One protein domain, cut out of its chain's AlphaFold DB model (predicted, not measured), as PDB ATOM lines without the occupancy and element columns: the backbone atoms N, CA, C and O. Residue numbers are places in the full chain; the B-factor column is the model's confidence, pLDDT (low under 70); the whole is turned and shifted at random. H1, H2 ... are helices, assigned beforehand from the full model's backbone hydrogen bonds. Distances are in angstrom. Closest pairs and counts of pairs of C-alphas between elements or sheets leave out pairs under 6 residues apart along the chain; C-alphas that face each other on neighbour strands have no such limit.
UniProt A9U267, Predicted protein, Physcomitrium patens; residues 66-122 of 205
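AT A GLANCE: This is residues 66 to 122 of the 205 residues of the protein "Predicted protein" of Physcomitrium patens (UniProt A9U267). Helices H1 and H3 cross steeply, with the short H2 near H3, and a fourth helix, H4, lies apart at the far end of the long axis. The 57 printed residues include four named helices, H1 to H4 in order, and no named strand: all helix. The whole is loose, radius of gyration of the C-alphas 12.8 A, and spans 42 by 21 by 13 A.

HOW THE PARTS SIT: H1, residues 66 to 75, touches H3, residues 91 to 103, the closest C-alphas, Val 72 and Ala 96, being 5.0 A apart. Their tilt is steep, 69.7 degrees, only just short of perpendicular. H2, residues 80 to 86, is close to H3 but not clearly touching: C-alphas 86 and 93, the closest, are 7.1 A apart. H4, residues 112 to 121, is apart from H1, H3 and, only just at 8.3 A, H2. Every O i to N i+4 pair is within hydrogen-bond range in H1, H3 and H4; in H2 0 of 3 are, and 2 of 4 O i to N i+3.

IN THESE COORDINATES: H1, 14.4 A long, begins at C-alpha 66 (9.598, -3.363, 29.846). H2 measures 10.1 A, H3 18.6 A. H4, 14.3 A, ends at C-alpha 121 (44.254, -27.588, 34.872).

THE WHOLE: C-alphas 66 and 121, the farthest apart, are 42.6 A apart. The printed part has no cut and no long link. pLDDT is under 70 at residues 66, 68 and 103 to 122.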
ATOM      1  N   VAL A  66       9.944  -1.947  29.681       64.81
ATOM      2  CA  VAL A  66       9.598  -3.363  29.846       64.81
ATOM      3  C   VAL A  66      10.350  -4.237  28.834       64.81
ATOM      4  O   VAL A  66      10.837  -5.314  29.175       64.81
ATOM      5  N   SER A  67      10.508  -3.755  27.595       70.25
ATOM      6  CA  SER A  67      11.192  -4.503  26.532       70.25
ATOM      7  C   SER A  67      12.699  -4.619  26.779       70.25
ATOM      8  O   SER A  67      13.288  -5.666  26.509       70.25
ATOM      9  N   THR A  68      13.321  -3.583  27.350       69.31
ATOM     10  CA  THR A  68      14.757  -3.576  27.653       69.31
ATOM     11  C   THR A  68      15.074  -4.494  28.825       69.31
ATOM     12  O   THR A  68      16.028  -5.263  28.745       69.31
ATOM     13  N   VAL A  69      14.244  -4.516  29.871       74.44
ATOM     14  CA  VAL A  69      14.411  -5.439  31.009       74.44
ATOM     15  C   VAL A  69      14.289  -6.899  30.567       74.44
ATOM     16  O   VAL A  69      15.096  -7.740  30.969       74.44
ATOM     17  N   GLN A  70      13.332  -7.215  29.688       76.25
ATOM     18  CA  GLN A  70      13.183  -8.571  29.155       76.25
ATOM     19  C   GLN A  70      14.389  -8.980  28.294       76.25
ATOM     20  O   GLN A  70      14.888 -10.098  28.421       76.25
ATOM     21  N   GLN A  71      14.913  -8.059  27.480       79.00
ATOM     22  CA  GLN A  71      16.134  -8.268  26.697       79.00
ATOM     23  C   GLN A  71      17.359  -8.488  27.594       79.00
ATOM     24  O   GLN A  71      18.131  -9.408  27.333       79.00
ATOM     25  N   VAL A  72      17.506  -7.728  28.684       78.50
ATOM     26  CA  VAL A  72      18.572  -7.930  29.681       78.50
ATOM     27  C   VAL A  72      18.469  -9.325  30.298       78.50
ATOM     28  O   VAL A  72      19.470 -10.029  30.369       78.50
ATOM     29  N   HIS A  73      17.269  -9.779  30.679       76.50
ATOM     30  CA  HIS A  73      17.097 -11.117  31.253       76.50
ATOM     31  C   HIS A  73      17.470 -12.236  30.265       76.50
ATOM     32  O   HIS A  73      18.056 -13.233  30.679       76.50
ATOM     33  N   ILE A  74      17.179 -12.072  28.970       79.19
ATOM     34  CA  ILE A  74      17.575 -13.022  27.917       79.19
ATOM     35  C   ILE A  74      19.097 -13.007  27.723       79.19
ATOM     36  O   ILE A  74      19.734 -14.058  27.759       79.19
ATOM     37  N   VAL A  75      19.690 -11.820  27.579       79.00
ATOM     38  CA  VAL A  75      21.138 -11.619  27.412       79.00
ATOM     39  C   VAL A  75      21.924 -12.199  28.588       79.00
ATOM     40  O   VAL A  75      22.940 -12.855  28.379       79.00
ATOM     41  N   CYS A  76      21.422 -12.045  29.815       75.06
ATOM     42  CA  CYS A  76      22.055 -12.573  31.023       75.06
ATOM     43  C   CYS A  76      22.111 -14.111  31.087       75.06
ATOM     44  O   CYS A  76      22.798 -14.659  31.946       75.06
ATOM     45  N   ARG A  77      21.390 -14.822  30.210       73.38
ATOM     46  CA  ARG A  77      21.417 -16.291  30.109       73.38
ATOM     47  C   ARG A  77      22.307 -16.798  28.973       73.38
ATOM     48  O   ARG A  77      22.510 -18.005  28.878       73.38
ATOM     49  N   LEU A  78      22.823 -15.909  28.123       76.50
ATOM     50  CA  LEU A  78      23.666 -16.273  26.986       76.50
ATOM     51  C   LEU A  78      25.137 -16.397  27.395       76.50
ATOM     52  O   LEU A  78      25.660 -15.609  28.184       76.50
ATOM     53  N   HIS A  79      25.826 -17.374  26.804       73.69
ATOM     54  CA  HIS A  79      27.280 -17.493  26.918       73.69
ATOM     55  C   HIS A  79      28.004 -16.441  26.064       73.69
ATOM     56  O   HIS A  79      27.466 -15.937  25.078       73.69
ATOM     57  N   HIS A  80      29.263 -16.143  26.399       73.81
ATOM     58  CA  HIS A  80      30.043 -15.086  25.743       73.81
ATOM     59  C   HIS A  80      30.188 -15.278  24.220       73.81
ATOM     60  O   HIS A  80      30.192 -14.301  23.463       73.81
ATOM     61  N   ASP A  81      30.259 -16.518  23.745       73.69
ATOM     62  CA  ASP A  81      30.300 -16.820  22.311       73.69
ATOM     63  C   ASP A  81      28.974 -16.578  21.594       73.69
ATOM     64  O   ASP A  81      28.961 -16.215  20.419       73.69
ATOM     65  N   GLN A  82      27.865 -16.708  22.316       77.94
ATOM     66  CA  GLN A  82      26.525 -16.444  21.801       77.94
ATOM     67  C   GLN A  82      26.187 -14.950  21.835       77.94
ATOM     68  O   GLN A  82      25.342 -14.503  21.069       77.94
ATOM     69  N   LEU A  83      26.878 -14.152  22.655       78.62
ATOM     70  CA  LEU A  83      26.701 -12.698  22.671       78.62
ATOM     71  C   LEU A  83      27.225 -12.036  21.389       78.62
ATOM     72  O   LEU A  83      26.580 -11.126  20.879       78.62
ATOM     73  N   LYS A  84      28.348 -12.519  20.828       78.50
ATOM     74  CA  LYS A  84      28.963 -11.993  19.588       78.50
ATOM     75  C   LYS A  84      27.959 -11.834  18.430       78.50
ATOM     76  O   LYS A  84      27.845 -10.721  17.921       78.50
ATOM     77  N   PRO A  85      27.203 -12.870  18.018       82.12
ATOM     78  CA  PRO A  85      26.209 -12.727  16.955       82.12
ATOM     79  C   PRO A  85      25.022 -11.841  17.357       82.12
ATOM     80  O   PRO A  85      24.484 -11.132  16.511       82.12
ATOM     81  N   VAL A  86      24.642 -11.817  18.638       77.88
ATOM     82  CA  VAL A  86      23.502 -11.030  19.146       77.88
ATOM     83  C   VAL A  86      23.747  -9.519  19.044       77.88
ATOM     84  O   VAL A  86      22.805  -8.769  18.784       77.88
ATOM     85  N   PHE A  87      25.003  -9.061  19.117       77.81
ATOM     86  CA  PHE A  87      25.353  -7.656  18.862       77.81
ATOM     87  C   PHE A  87      25.015  -7.191  17.444       77.81
ATOM     88  O   PHE A  87      24.818  -5.997  17.232       77.81
ATOM     89  N   HIS A  88      24.956  -8.094  16.467       83.88
ATOM     90  CA  HIS A  88      24.713  -7.725  15.074       83.88
ATOM     91  C   HIS A  88      23.223  -7.698  14.700       83.88
ATOM     92  O   HIS A  88      22.898  -7.294  13.587       83.88
ATOM     93  N   VAL A  89      22.318  -8.086  15.611       84.62
ATOM     94  CA  VAL A  89      20.879  -8.219  15.321       84.62
ATOM     95  C   VAL A  89      20.140  -6.885  15.440       84.62
ATOM     96  O   VAL A  89      19.473  -6.463  14.499       84.62
ATOM     97  N   CYS A  90      20.235  -6.201  16.585       83.69
ATOM     98  CA  CYS A  90      19.586  -4.903  16.774       83.69
ATOM     99  C   CYS A  90      20.293  -4.034  17.822       83.69
ATOM    100  O   CYS A  90      20.945  -4.530  18.741       83.69
ATOM    101  N   ARG A  91      20.135  -2.709  17.697       83.56
ATOM    102  CA  ARG A  91      20.753  -1.725  18.604       83.56
ATOM    103  C   ARG A  91      20.217  -1.816  20.038       83.56
ATOM    104  O   ARG A  91      20.989  -1.641  20.971       83.56
ATOM    105  N   SER A  92      18.941  -2.166  20.223       83.69
ATOM    106  CA  SER A  92      18.358  -2.311  21.567       83.69
ATOM    107  C   SER A  92      18.998  -3.457  22.357       83.69
ATOM    108  O   SER A  92      19.229  -3.328  23.555       83.69
ATOM    109  N   LEU A  93      19.365  -4.554  21.681       81.69
ATOM    110  CA  LEU A  93      20.103  -5.649  22.306       81.69
ATOM    111  C   LEU A  93      21.524  -5.221  22.679       81.69
ATOM    112  O   LEU A  93      22.010  -5.625  23.728       81.69
ATOM    113  N   GLN A  94      22.175  -4.364  21.884       85.31
ATOM    114  CA  GLN A  94      23.481  -3.807  22.260       85.31
ATOM    115  C   GLN A  94      23.391  -2.976  23.551       85.31
ATOM    116  O   GLN A  94      24.232  -3.125  24.437       85.31
ATOM    117  N   GLU A  95      22.355  -2.145  23.690       85.56
ATOM    118  CA  GLU A  95      22.096  -1.371  24.911       85.56
ATOM    119  C   GLU A  95      21.802  -2.284  26.110       85.56
ATOM    120  O   GLU A  95      22.394  -2.113  27.176       85.56
ATOM    121  N   ALA A  96      20.969  -3.312  25.924       84.69
ATOM    122  CA  ALA A  96      20.682  -4.306  26.955       84.69
ATOM    123  C   ALA A  96      21.947  -5.053  27.413       84.69
ATOM    124  O   ALA A  96      22.110  -5.313  28.603       84.69
ATOM    125  N   VAL A  97      22.878  -5.359  26.505       80.44
ATOM    126  CA  VAL A  97      24.159  -5.992  26.857       80.44
ATOM    127  C   VAL A  97      25.061  -5.048  27.650       80.44
ATOM    128  O   VAL A  97      25.713  -5.497  28.592       80.44
ATOM    129  N   ASN A  98      25.091  -3.754  27.330       81.00
ATOM    130  CA  ASN A  98      25.861  -2.776  28.105       81.00
ATOM    131  C   ASN A  98      25.325  -2.645  29.538       81.00
ATOM    132  O   ASN A  98      26.105  -2.672  30.488       81.00
ATOM    133  N   ILE A  99      24.002  -2.622  29.704       82.69
ATOM    134  CA  ILE A  99      23.362  -2.619  31.025       82.69
ATOM    135  C   ILE A  99      23.641  -3.939  31.762       82.69
ATOM    136  O   ILE A  99      24.018  -3.940  32.931       82.69
ATOM    137  N   ALA A 100      23.510  -5.084  31.084       78.94
ATOM    138  CA  ALA A 100      23.827  -6.391  31.656       78.94
ATOM    139  C   ALA A 100      25.298  -6.487  32.094       78.94
ATOM    140  O   ALA A 100      25.595  -7.073  33.135       78.94
ATOM    141  N   ARG A 101      26.217  -5.878  31.334       76.12
ATOM    142  CA  ARG A 101      27.641  -5.771  31.665       76.12
ATOM    143  C   ARG A 101      27.877  -4.991  32.947       76.12
ATOM    144  O   ARG A 101      28.644  -5.443  33.786       76.12
ATOM    145  N   GLU A 102      27.244  -3.837  33.087       76.50
ATOM    146  CA  GLU A 102      27.414  -2.987  34.267       76.50
ATOM    147  C   GLU A 102      26.793  -3.615  35.520       76.50
ATOM    148  O   GLU A 102      27.349  -3.496  36.607       76.50
ATOM    149  N   MET A 103      25.674  -4.330  35.362       68.81
ATOM    150  CA  MET A 103      24.856  -4.801  36.484       68.81
ATOM    151  C   MET A 103      25.106  -6.258  36.903       68.81
ATOM    152  O   MET A 103      24.909  -6.595  38.067       68.81
ATOM    153  N   HIS A 104      25.481  -7.143  35.974       63.28
ATOM    154  CA  HIS A 104      25.472  -8.598  36.203       63.28
ATOM    155  C   HIS A 104      26.737  -9.316  35.723       63.28
ATOM    156  O   HIS A 104      27.116 -10.339  36.295       63.28
ATOM    157  N   PHE A 105      27.392  -8.819  34.671       57.28
ATOM    158  CA  PHE A 105      28.475  -9.534  34.002       57.28
ATOM    159  C   PHE A 105      29.852  -8.988  34.380       57.28
ATOM    160  O   PHE A 105      30.360  -8.038  33.792       57.28
ATOM    161  N   ASN A 106      30.535  -9.685  35.289       53.59
ATOM    162  CA  ASN A 106      31.990  -9.612  35.350       53.59
ATOM    163  C   ASN A 106      32.536 -10.373  34.122       53.59
ATOM    164  O   ASN A 106      32.442 -11.602  34.046       53.59
ATOM    165  N   PHE A 107      33.096  -9.655  33.138       50.84
ATOM    166  CA  PHE A 107      33.667 -10.199  31.881       50.84
ATOM    167  C   PHE A 107      34.859 -11.153  32.093       50.84
ATOM    168  O   PHE A 107      35.485 -11.626  31.150       50.84
ATOM    169  N   THR A 108      35.176 -11.448  33.347       51.12
ATOM    170  CA  THR A 108      36.184 -12.400  33.797       51.12
ATOM    171  C   THR A 108      35.682 -13.843  33.832       51.12
ATOM    172  O   THR A 108      36.494 -14.746  34.029       51.12
ATOM    173  N   THR A 109      34.380 -14.090  33.630       55.78
ATOM    174  CA  THR A 109      33.835 -15.456  33.630       55.78
ATOM    175  C   THR A 109      34.368 -16.208  32.408       55.78
ATOM    176  O   THR A 109      34.066 -15.818  31.277       55.78
ATOM    177  N   PRO A 110      35.199 -17.248  32.595       52.12
ATOM    178  CA  PRO A 110      35.884 -17.885  31.486       52.12
ATOM    179  C   PRO A 110      34.862 -18.531  30.553       52.12
ATOM    180  O   PRO A 110      33.907 -19.164  30.999       52.12
ATOM    181  N   ASP A 111      35.092 -18.337  29.261       66.56
ATOM    182  CA  ASP A 111      34.354 -18.925  28.145       66.56
ATOM    183  C   ASP A 111      34.209 -20.457  28.260       66.56
ATOM    184  O   ASP A 111      35.005 -21.078  28.956       66.56
ATOM    185  N   TYR A 112      33.257 -21.094  27.574       63.62
ATOM    186  CA  TYR A 112      33.015 -22.548  27.677       63.62
ATOM    187  C   TYR A 112      34.269 -23.380  27.338       63.62
ATOM    188  O   TYR A 112      34.661 -24.268  28.097       63.62
ATOM    189  N   GLU A 113      34.984 -23.030  26.265       62.25
ATOM    190  CA  GLU A 113      36.261 -23.670  25.903       62.25
ATOM    191  C   GLU A 113      37.377 -23.362  26.913       62.25
ATOM    192  O   GLU A 113      38.228 -24.204  27.238       62.25
ATOM    193  N   ARG A 114      37.351 -22.161  27.496       64.38
ATOM    194  CA  ARG A 114      38.274 -21.796  28.570       64.38
ATOM    195  C   ARG A 114      37.934 -22.536  29.867       64.38
ATOM    196  O   ARG A 114      38.846 -22.915  30.580       64.38
ATOM    197  N   GLN A 115      36.670 -22.816  30.167       65.00
ATOM    198  CA  GLN A 115      36.252 -23.657  31.291       65.00
ATOM    199  C   GLN A 115      36.629 -25.114  31.068       65.00
ATOM    200  O   GLN A 115      37.044 -25.775  32.013       65.00
ATOM    201  N   LYS A 116      36.561 -25.608  29.831       66.12
ATOM    202  CA  LYS A 116      37.031 -26.948  29.478       66.12
ATOM    203  C   LYS A 116      38.533 -27.082  29.711       66.12
ATOM    204  O   LYS A 116      38.966 -28.039  30.337       66.12
ATOM    205  N   THR A 117      39.324 -26.092  29.299       64.94
ATOM    206  CA  THR A 117      40.774 -26.069  29.559       64.94
ATOM    207  C   THR A 117      41.103 -25.805  31.031       64.94
ATOM    208  O   THR A 117      41.889 -26.541  31.616       64.94
ATOM    209  N   ILE A 118      40.458 -24.843  31.692       63.56
ATOM    210  CA  ILE A 118      40.619 -24.581  33.133       63.56
ATOM    211  C   ILE A 118      40.189 -25.799  33.960       63.56
ATOM    212  O   ILE A 118      40.854 -26.110  34.937       63.56
ATOM    213  N   GLY A 119      39.151 -26.535  33.570       62.53
ATOM    214  CA  GLY A 119      38.726 -27.779  34.216       62.53
ATOM    215  C   GLY A 119      39.709 -28.941  34.040       62.53
ATOM    216  O   GLY A 119      39.667 -29.885  34.827       62.53
ATOM    217  N   LEU A 120      40.612 -28.871  33.053       61.41
ATOM    218  CA  LEU A 120      41.746 -29.794  32.920       61.41
ATOM    219  C   LEU A 120      42.919 -29.402  33.833       61.41
ATOM    220  O   LEU A 120      43.627 -30.281  34.315       61.41
ATOM    221  N   TYR A 121      43.126 -28.103  34.078       55.81
ATOM    222  CA  TYR A 121      44.254 -27.588  34.872       55.81
ATOM    223  C   TYR A 121      43.929 -27.331  36.349       55.81
ATOM    224  O   TYR A 121      44.827 -27.314  37.186       55.81
ATOM    225  N   THR A 122      42.657 -27.138  36.690       57.47
ATOM    226  CA  THR A 122      42.200 -26.945  38.065       57.47
ATOM    227  C   THR A 122      41.852 -28.315  38.628       57.47
ATOM    228  O   THR A 122      41.004 -28.996  38.046       57.47
TER     229      THR A 122